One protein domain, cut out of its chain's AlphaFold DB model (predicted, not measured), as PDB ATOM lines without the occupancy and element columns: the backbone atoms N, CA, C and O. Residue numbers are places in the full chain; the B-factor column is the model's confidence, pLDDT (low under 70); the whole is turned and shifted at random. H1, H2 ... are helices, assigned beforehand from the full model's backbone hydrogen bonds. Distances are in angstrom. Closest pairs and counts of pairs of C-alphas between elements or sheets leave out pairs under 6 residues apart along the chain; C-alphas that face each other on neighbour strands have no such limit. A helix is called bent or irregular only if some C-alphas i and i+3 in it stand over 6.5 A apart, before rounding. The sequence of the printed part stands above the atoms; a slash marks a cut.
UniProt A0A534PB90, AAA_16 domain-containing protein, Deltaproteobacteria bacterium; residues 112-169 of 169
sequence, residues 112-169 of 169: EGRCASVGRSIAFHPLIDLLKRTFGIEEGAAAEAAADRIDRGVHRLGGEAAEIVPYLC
ATOM      1  N   GLU A 112     141.391 -67.829  16.438       87.88
ATOM      2  CA  GLU A 112     141.807 -67.819  15.029       87.88
ATOM      3  C   GLU A 112     141.802 -66.394  14.475       87.88
ATOM      4  O   GLU A 112     140.826 -65.666  14.640       87.88
ATOM      5  N   GLY A 113     142.879 -66.026  13.780       86.31
ATOM      6  CA  GLY A 113     143.023 -64.770  13.050       86.31
ATOM      7  C   GLY A 113     143.468 -65.036  11.617       86.31
ATOM      8  O   GLY A 113     143.998 -66.103  11.293       86.31
ATOM      9  N   ARG A 114     143.229 -64.074  10.729       80.81
ATOM     10  CA  ARG A 114     143.491 -64.195   9.295       80.81
ATOM     11  C   ARG A 114     144.450 -63.129   8.810       80.81
ATOM     12  O   ARG A 114     144.233 -61.928   8.952       80.81
ATOM     13  N   CYS A 115     145.477 -63.598   8.115       76.38
ATOM     14  CA  CYS A 115     146.367 -62.762   7.329       76.38
ATOM     15  C   CYS A 115     145.732 -62.545   5.949       76.38
ATOM     16  O   CYS A 115     145.914 -63.356   5.039       76.38
ATOM     17  N   ALA A 116     144.925 -61.496   5.796       69.62
ATOM     18  CA  ALA A 116     144.388 -61.120   4.491       69.62
ATOM     19  C   ALA A 116     145.468 -60.430   3.637       69.62
ATOM     20  O   ALA A 116     146.321 -59.708   4.146       69.62
ATOM     21  N   SER A 117     145.431 -60.639   2.316       58.62
ATOM     22  CA  SER A 117     146.289 -59.907   1.371       58.62
ATOM     23  C   SER A 117     145.866 -58.441   1.211       58.62
ATOM     24  O   SER A 117     146.692 -57.593   0.878       58.62
ATOM     25  N   VAL A 118     144.588 -58.145   1.463       51.25
ATOM     26  CA  VAL A 118     144.046 -56.788   1.574       51.25
ATOM     27  C   VAL A 118     144.348 -56.294   2.987       51.25
ATOM     28  O   VAL A 118     143.957 -56.950   3.945       51.25
ATOM     29  N   GLY A 119     145.071 -55.177   3.111       52.78
ATOM     30  CA  GLY A 119     145.542 -54.671   4.406       52.78
ATOM     31  C   GLY A 119     147.017 -54.948   4.716       52.78
ATOM     32  O   GLY A 119     147.414 -54.801   5.864       52.78
ATOM     33  N   ARG A 120     147.858 -55.279   3.717       55.31
ATOM     34  CA  ARG A 120     149.332 -55.367   3.881       55.31
ATOM     35  C   ARG A 120     149.967 -54.125   4.531       55.31
ATOM     36  O   ARG A 120     151.071 -54.225   5.048       55.31
ATOM     37  N   SER A 121     149.291 -52.978   4.486       60.19
ATOM     38  CA  SER A 121     149.710 -51.714   5.096       60.19
ATOM     39  C   SER A 121     149.272 -51.533   6.556       60.19
ATOM     40  O   SER A 121     149.677 -50.557   7.179       60.19
ATOM     41  N   ILE A 122     148.453 -52.432   7.112       67.25
ATOM     42  CA  ILE A 122     147.963 -52.341   8.491       67.25
ATOM     43  C   ILE A 122     148.857 -53.216   9.369       67.25
ATOM     44  O   ILE A 122     148.789 -54.450   9.328       67.25
ATOM     45  N   ALA A 123     149.713 -52.569  10.159       77.00
ATOM     46  CA  ALA A 123     150.538 -53.248  11.149       77.00
ATOM     47  C   ALA A 123     149.660 -54.105  12.073       77.00
ATOM     48  O   ALA A 123     148.561 -53.705  12.452       77.00
ATOM     49  N   PHE A 124     150.140 -55.304  12.407       80.56
ATOM     50  CA  PHE A 124     149.456 -56.227  13.321       80.56
ATOM     51  C   PHE A 124     148.040 -56.655  12.899       80.56
ATOM     52  O   PHE A 124     147.313 -57.210  13.720       80.56
ATOM     53  N   HIS A 125     147.645 -56.495  11.627       82.19
ATOM     54  CA  HIS A 125     146.318 -56.913  11.153       82.19
ATOM     55  C   HIS A 125     145.919 -58.341  11.576       82.19
ATOM     56  O   HIS A 125     144.784 -58.518  12.016       82.19
ATOM     57  N   PRO A 126     146.788 -59.372  11.496       83.44
ATOM     58  CA  PRO A 126     146.409 -60.718  11.931       83.44
ATOM     59  C   PRO A 126     146.037 -60.795  13.416       83.44
ATOM     60  O   PRO A 126     145.135 -61.547  13.771       83.44
ATOM     61  N   LEU A 127     146.705 -60.007  14.266       84.75
ATOM     62  CA  LEU A 127     146.424 -59.929  15.698       84.75
ATOM     63  C   LEU A 127     145.133 -59.146  15.964       84.75
ATOM     64  O   LEU A 127     144.307 -59.581  16.756       84.75
ATOM     65  N   ILE A 128     144.912 -58.037  15.257       84.38
ATOM     66  CA  ILE A 128     143.666 -57.266  15.363       84.38
ATOM     67  C   ILE A 128     142.467 -58.129  14.940       84.38
ATOM     68  O   ILE A 128     141.464 -58.181  15.646       84.38
ATOM     69  N   ASP A 129     142.570 -58.846  13.818       84.94
ATOM     70  CA  ASP A 129     141.521 -59.754  13.338       84.94
ATOM     71  C   ASP A 129     141.294 -60.932  14.309       84.94
ATOM     72  O   ASP A 129     140.143 -61.280  14.573       84.94
ATOM     73  N   LEU A 130     142.360 -61.488  14.905       88.06
ATOM     74  CA  LEU A 130     142.277 -62.496  15.971       88.06
ATOM     75  C   LEU A 130     141.463 -61.986  17.170       88.06
ATOM     76  O   LEU A 130     140.525 -62.659  17.603       88.06
ATOM     77  N   LEU A 131     141.806 -60.810  17.701       86.69
ATOM     78  CA  LEU A 131     141.154 -60.229  18.880       86.69
ATOM     79  C   LEU A 131     139.699 -59.862  18.581       86.69
ATOM     80  O   LEU A 131     138.803 -60.241  19.335       86.69
ATOM     81  N   LYS A 132     139.441 -59.216  17.437       86.81
ATOM     82  CA  LYS A 132     138.078 -58.892  16.995       86.81
ATOM     83  C   LYS A 132     137.204 -60.141  16.910       86.81
ATOM     84  O   LYS A 132     136.099 -60.137  17.438       86.81
ATOM     85  N   ARG A 133     137.689 -61.230  16.304       86.12
ATOM     86  CA  ARG A 133     136.931 -62.493  16.220       86.12
ATOM     87  C   ARG A 133     136.724 -63.137  17.581       86.12
ATOM     88  O   ARG A 133     135.619 -63.583  17.872       86.12
ATOM     89  N   THR A 134     137.773 -63.181  18.395       87.19
ATOM     90  CA  THR A 134     137.744 -63.819  19.718       87.19
ATOM     91  C   THR A 134     136.749 -63.124  20.647       87.19
ATOM     92  O   THR A 134     135.995 -63.787  21.356       87.19
ATOM     93  N   PHE A 135     136.686 -61.792  20.600       87.62
ATOM     94  CA  PHE A 135     135.793 -60.990  21.440       87.62
ATOM     95  C   PHE A 135     134.491 -60.576  20.745       87.62
ATOM     96  O   PHE A 135     133.669 -59.871  21.329       87.62
ATOM     97  N   GLY A 136     134.276 -61.037  19.511       86.50
ATOM     98  CA  GLY A 136     133.087 -60.742  18.721       86.50
ATOM     99  C   GLY A 136     132.908 -59.255  18.429       86.50
ATOM    100  O   GLY A 136     131.779 -58.793  18.431       86.50
ATOM    101  N   ILE A 137     133.980 -58.487  18.234       87.00
ATOM    102  CA  ILE A 137     133.933 -57.052  17.921       87.00
ATOM    103  C   ILE A 137     133.593 -56.877  16.442       87.00
ATOM    104  O   ILE A 137     134.280 -57.398  15.561       87.00
ATOM    105  N   GLU A 138     132.519 -56.140  16.179       83.50
ATOM    106  CA  GLU A 138     132.053 -55.855  14.824       83.50
ATOM    107  C   GLU A 138     132.905 -54.782  14.142       83.50
ATOM    108  O   GLU A 138     133.505 -53.914  14.782       83.50
ATOM    109  N   GLU A 139     132.947 -54.833  12.812       77.88
ATOM    110  CA  GLU A 139     133.639 -53.815  12.029       77.88
ATOM    111  C   GLU A 139     132.907 -52.473  12.169       77.88
ATOM    112  O   GLU A 139     131.711 -52.387  11.898       77.88
ATOM    113  N   GLY A 140     133.620 -51.432  12.604       79.75
ATOM    114  CA  GLY A 140     133.029 -50.117  12.873       79.75
ATOM    115  C   GLY A 140     132.352 -49.977  14.241       79.75
ATOM    116  O   GLY A 140     131.664 -48.983  14.460       79.75
ATOM    117  N   ALA A 141     132.535 -50.931  15.162       83.44
ATOM    118  CA  ALA A 141     132.114 -50.756  16.550       83.44
ATOM    119  C   ALA A 141     132.750 -49.495  17.168       83.44
ATOM    120  O   ALA A 141     133.925 -49.206  16.927       83.44
ATOM    121  N   ALA A 142     131.974 -48.766  17.977       87.75
ATOM    122  CA  ALA A 142     132.487 -47.647  18.766       87.75
ATOM    123  C   ALA A 142     133.599 -48.121  19.716       87.75
ATOM    124  O   ALA A 142     133.570 -49.264  20.183       87.75
ATOM    125  N   ALA A 143     134.565 -47.246  19.999       85.88
ATOM    126  CA  ALA A 143     135.747 -47.588  20.788       85.88
ATOM    127  C   ALA A 143     135.371 -48.103  22.186       85.88
ATOM    128  O   ALA A 143     135.888 -49.124  22.626       85.88
ATOM    129  N   GLU A 144     134.391 -47.472  22.826       86.88
ATOM    130  CA  GLU A 144     133.881 -47.842  24.146       86.88
ATOM    131  C   GLU A 144     133.260 -49.245  24.123       86.88
ATOM    132  O   GLU A 144     133.551 -50.083  24.970       86.88
ATOM    133  N   ALA A 145     132.461 -49.546  23.095       87.25
ATOM    134  CA  ALA A 145     131.846 -50.861  22.934       87.25
ATOM    135  C   ALA A 145     132.881 -51.959  22.634       87.25
ATOM    136  O   ALA A 145     132.691 -53.113  23.029       87.25
ATOM    137  N   ALA A 146     133.960 -51.621  21.922       87.06
ATOM    138  CA  ALA A 146     135.072 -52.529  21.675       87.06
ATOM    139  C   ALA A 146     135.863 -52.797  22.964       87.06
ATOM    140  O   ALA A 146     136.067 -53.966  23.289       87.06
ATOM    141  N   ALA A 147     136.222 -51.755  23.721       86.38
ATOM    142  CA  ALA A 147     136.924 -51.861  25.002       86.38
ATOM    143  C   ALA A 147     136.152 -52.738  25.998       86.38
ATOM    144  O   ALA A 147     136.693 -53.701  26.536       86.38
ATOM    145  N   ASP A 148     134.846 -52.512  26.128       87.38
ATOM    146  CA  ASP A 148     133.936 -53.335  26.926       87.38
ATOM    147  C   ASP A 148     133.940 -54.823  26.525       87.38
ATOM    148  O   ASP A 148     133.840 -55.724  27.364       87.38
ATOM    149  N   ARG A 149     133.982 -55.112  25.216       87.81
ATOM    150  CA  ARG A 149     134.034 -56.493  24.702       87.81
ATOM    151  C   ARG A 149     135.401 -57.127  24.962       87.81
ATOM    152  O   ARG A 149     135.438 -58.319  25.274       87.81
ATOM    153  N   ILE A 150     136.484 -56.355  24.849       87.50
ATOM    154  CA  ILE A 150     137.851 -56.793  25.158       87.50
ATOM    155  C   ILE A 150     137.957 -57.136  26.640       87.50
ATOM    156  O   ILE A 150     138.320 -58.264  26.956       87.50
ATOM    157  N   ASP A 151     137.563 -56.227  27.527       85.50
ATOM    158  CA  ASP A 151     137.642 -56.397  28.979       85.50
ATOM    159  C   ASP A 151     136.917 -57.673  29.442       85.50
ATOM    160  O   ASP A 151     137.520 -58.606  29.987       85.50
ATOM    161  N   ARG A 152     135.639 -57.818  29.067       85.00
ATOM    162  CA  ARG A 152     134.862 -59.042  29.337       85.00
ATOM    163  C   ARG A 152     135.470 -60.288  28.697       85.00
ATOM    164  O   ARG A 152     135.341 -61.398  29.215       85.00
ATOM    165  N   GLY A 153     136.055 -60.143  27.514       84.25
ATOM    166  CA  GLY A 153     136.692 -61.226  26.780       84.25
ATOM    167  C   GLY A 153     137.930 -61.760  27.487       84.25
ATOM    168  O   GLY A 153     138.062 -62.969  27.662       84.25
ATOM    169  N   VAL A 154     138.791 -60.856  27.933       83.69
ATOM    170  CA  VAL A 154     140.034 -61.162  28.630       83.69
ATOM    171  C   VAL A 154     139.763 -61.760  30.009       83.69
ATOM    172  O   VAL A 154     140.359 -62.779  30.356       83.69
ATOM    173  N   HIS A 155     138.785 -61.233  30.751       81.69
ATOM    174  CA  HIS A 155     138.372 -61.823  32.025       81.69
ATOM    175  C   HIS A 155     137.899 -63.279  31.898       81.69
ATOM    176  O   HIS A 155     138.129 -64.077  32.805       81.69
ATOM    177  N   ARG A 156     137.292 -63.663  30.765       80.31
ATOM    178  CA  ARG A 156     136.915 -65.063  30.497       80.31
ATOM    179  C   ARG A 156     138.100 -65.970  30.172       80.31
ATOM    180  O   ARG A 156     137.984 -67.174  30.375       80.31
ATOM    181  N   LEU A 157     139.200 -65.425  29.651       77.88
ATOM    182  CA  LEU A 157     140.420 -66.193  29.376       77.88
ATOM    183  C   LEU A 157     141.187 -66.517  30.670       77.88
ATOM    184  O   LEU A 157     141.852 -67.548  30.732       77.88
ATOM    185  N   GLY A 158     141.036 -65.686  31.708       72.81
ATOM    186  CA  GLY A 158     141.625 -65.899  33.030       72.81
ATOM    187  C   GLY A 158     143.154 -65.754  33.071       72.81
ATOM    188  O   GLY A 158     143.804 -65.434  32.078       72.81
ATOM    189  N   GLY A 159     143.736 -65.986  34.252       71.38
ATOM    190  CA  GLY A 159     145.188 -65.918  34.478       71.38
ATOM    191  C   GLY A 159     145.787 -64.518  34.286       71.38
ATOM    192  O   GLY A 159     145.110 -63.511  34.487       71.38
ATOM    193  N   GLU A 160     147.053 -64.464  33.858       67.62
ATOM    194  CA  GLU A 160     147.808 -63.224  33.572       67.62
ATOM    195  C   GLU A 160     147.202 -62.393  32.425       67.62
ATOM    196  O   GLU A 160     147.599 -61.253  32.199       67.62
ATOM    197  N   ALA A 161     146.213 -62.923  31.693       66.94
ATOM    198  CA  ALA A 161     145.573 -62.189  30.609       66.94
ATOM    199  C   ALA A 161     144.888 -60.904  31.113       66.94
ATOM    200  O   ALA A 161     144.888 -59.899  30.411       66.94
ATOM    201  N   ALA A 162     144.361 -60.883  32.341       65.31
ATOM    202  CA  ALA A 162     143.771 -59.672  32.920       65.31
ATOM    203  C   ALA A 162     144.776 -58.507  33.037       65.31
ATOM    204  O   ALA A 162     144.383 -57.346  32.940       65.31
ATOM    205  N   GLU A 163     146.072 -58.797  33.174       71.69
ATOM    206  CA  GLU A 163     147.117 -57.775  33.305       71.69
ATOM    207  C   GLU A 163     147.402 -57.048  31.984       71.69
ATOM    208  O   GLU A 163     147.948 -55.945  31.994       71.69
ATOM    209  N   ILE A 164     147.005 -57.626  30.841       71.56
ATOM    210  CA  ILE A 164     147.264 -57.039  29.521       71.56
ATOM    211  C   ILE A 164     146.121 -56.161  28.988       71.56
ATOM    212  O   ILE A 164     146.322 -55.475  27.985       71.56
ATOM    213  N   VAL A 165     144.953 -56.131  29.649       69.19
ATOM    214  CA  VAL A 165     143.794 -55.301  29.244       69.19
ATOM    215  C   VAL A 165     144.162 -53.827  29.019       69.19
ATOM    216  O   VAL A 165     143.761 -53.292  27.985       69.19
ATOM    217  N   PRO A 166     144.969 -53.167  29.881       72.69
ATOM    218  CA  PRO A 166     145.309 -51.753  29.702       72.69
ATOM    219  C   PRO A 166     146.073 -51.441  28.409       72.69
ATOM    220  O   PRO A 166     146.138 -50.285  28.011       72.69
ATOM    221  N   TYR A 167     146.670 -52.447  27.762       72.25
ATOM    222  CA  TYR A 167     147.410 -52.285  26.508       72.25
ATOM    223  C   TYR A 167     146.562 -52.580  25.263       72.25
ATOM    224  O   TYR A 167     147.054 -52.440  24.142       72.25
ATOM    225  N   LEU A 168     145.319 -53.038  25.443       66.31
ATOM    226  CA  LEU A 168     144.406 -53.421  24.364       66.31
ATOM    227  C   LEU A 168     143.267 -52.413  24.142       66.31
ATOM    228  O   LEU A 168     142.597 -52.508  23.110       66.31
ATOM    229  N   CYS A 169     143.054 -51.491  25.085       59.16
ATOM    230  CA  CYS A 169     141.998 -50.478  25.080       59.16
ATOM    231  C   CYS A 169     142.560 -49.075  24.822       59.16
ATOM    232  O   CYS A 169     143.638 -48.759  25.373       59.16
TER     233      CYS A 169
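This is residues 112 to 169 of the 169 residues of the protein "AAA_16 domain-containing protein" of Deltaproteobacteria bacterium (UniProt A0A534PB90). A short helical hairpin, H2 and H3 side by side and running opposite ways, is met by H1, whose last turns come up to the side of H2 at nearly a right angle, roughly as the stem of a T. At the other end of H1 the first stretch of the printed part, residues 112 to 124, runs out as a loop and folds back into the start of H1, and its residues 117 to 123 stick out into the open. The printed part has 58 residues with three named helices, in the order H1, H2, H3, and no named strand, and its class is all helix. It is compact, with a radius of gyration of the C-alphas of 11.8 A, and its C-alphas span 33 by 23 by 17 A along their three main axes.

The printed part begins at Glu 112, with its C-alpha at (141.807, -67.819, 15.029), and the 13 residues from 112 to 124 hold no named element. The C-alphas of these residues lie 10 to 19 A from the mean of all C-alphas. H1 follows with residues 125 to 135, 11 residues, from C-alpha 125 at (146.318, -56.913, 11.153) to C-alpha 135 at (135.793, -60.990, 21.440), a length of 15.3 A. After a short link of 7 residues comes H2, residues 143 to 157, the longest helix with 15 residues and 21.0 A from first to last C-alpha. A tight link of 1 residue, Gly 158, leads to H3, residues 159 to 167, 9 residues and 15.9 A long, which ends with C-alpha 167 at (147.410, -52.285, 26.508). H3 is irregular: C-alphas 163 and 166 are 7.2 A apart, against about 5 A in a regular helix, and its line is a rough one.

H1 and H2 touch, with 5 pairs of C-alphas within 8 A. The closest C-alphas of the two are those of Phe 135 and Gly 153, 5.4 A apart. H2 touches H1 with residues 149 to 153 alone. Their lines stand about perpendicular, at 73 degrees, and their centres are 12.2 A apart. H2 and H3 touch as well, with 8 pairs of C-alphas within 8 A, and here H2 takes part with residues 150 to 155 alone. Their closest C-alphas are those of His 155 and Ala 162, 5.9 A apart, and their centres are 10.8 A apart. The two run opposite ways at a shallow tilt of 16 degrees and form a helical hairpin. H1 and H3 are apart. In the backbones of H1 and H2 each O i to N i+4 pair is within hydrogen-bond range. In H3 0 of 5 such pairs are within range, while 4 of its 6 O i to N i+3 pairs are.

The two C-alphas farthest apart are those of Val 118 and Gly 159, at 34.2 A; Val 118 belongs to the stretch 117 to 123, which stands free, and Gly 159 is the first residue of H3. The C-alphas of the first and last printed residues, Glu 112 and Cys 169, are 20.0 A apart. Cys 169 is the last residue of the chain, and the printed part has no cut. Neither of the two links between the helices is long. The mean pLDDT of the printed part is 78.2, with 86 for H1, 85 for H2 and 70 for H3. The model's confidence is low, under 70, in 13 residues: residues 116 to 122, residues 160 to 162, residue 165 and residues 168 to 169.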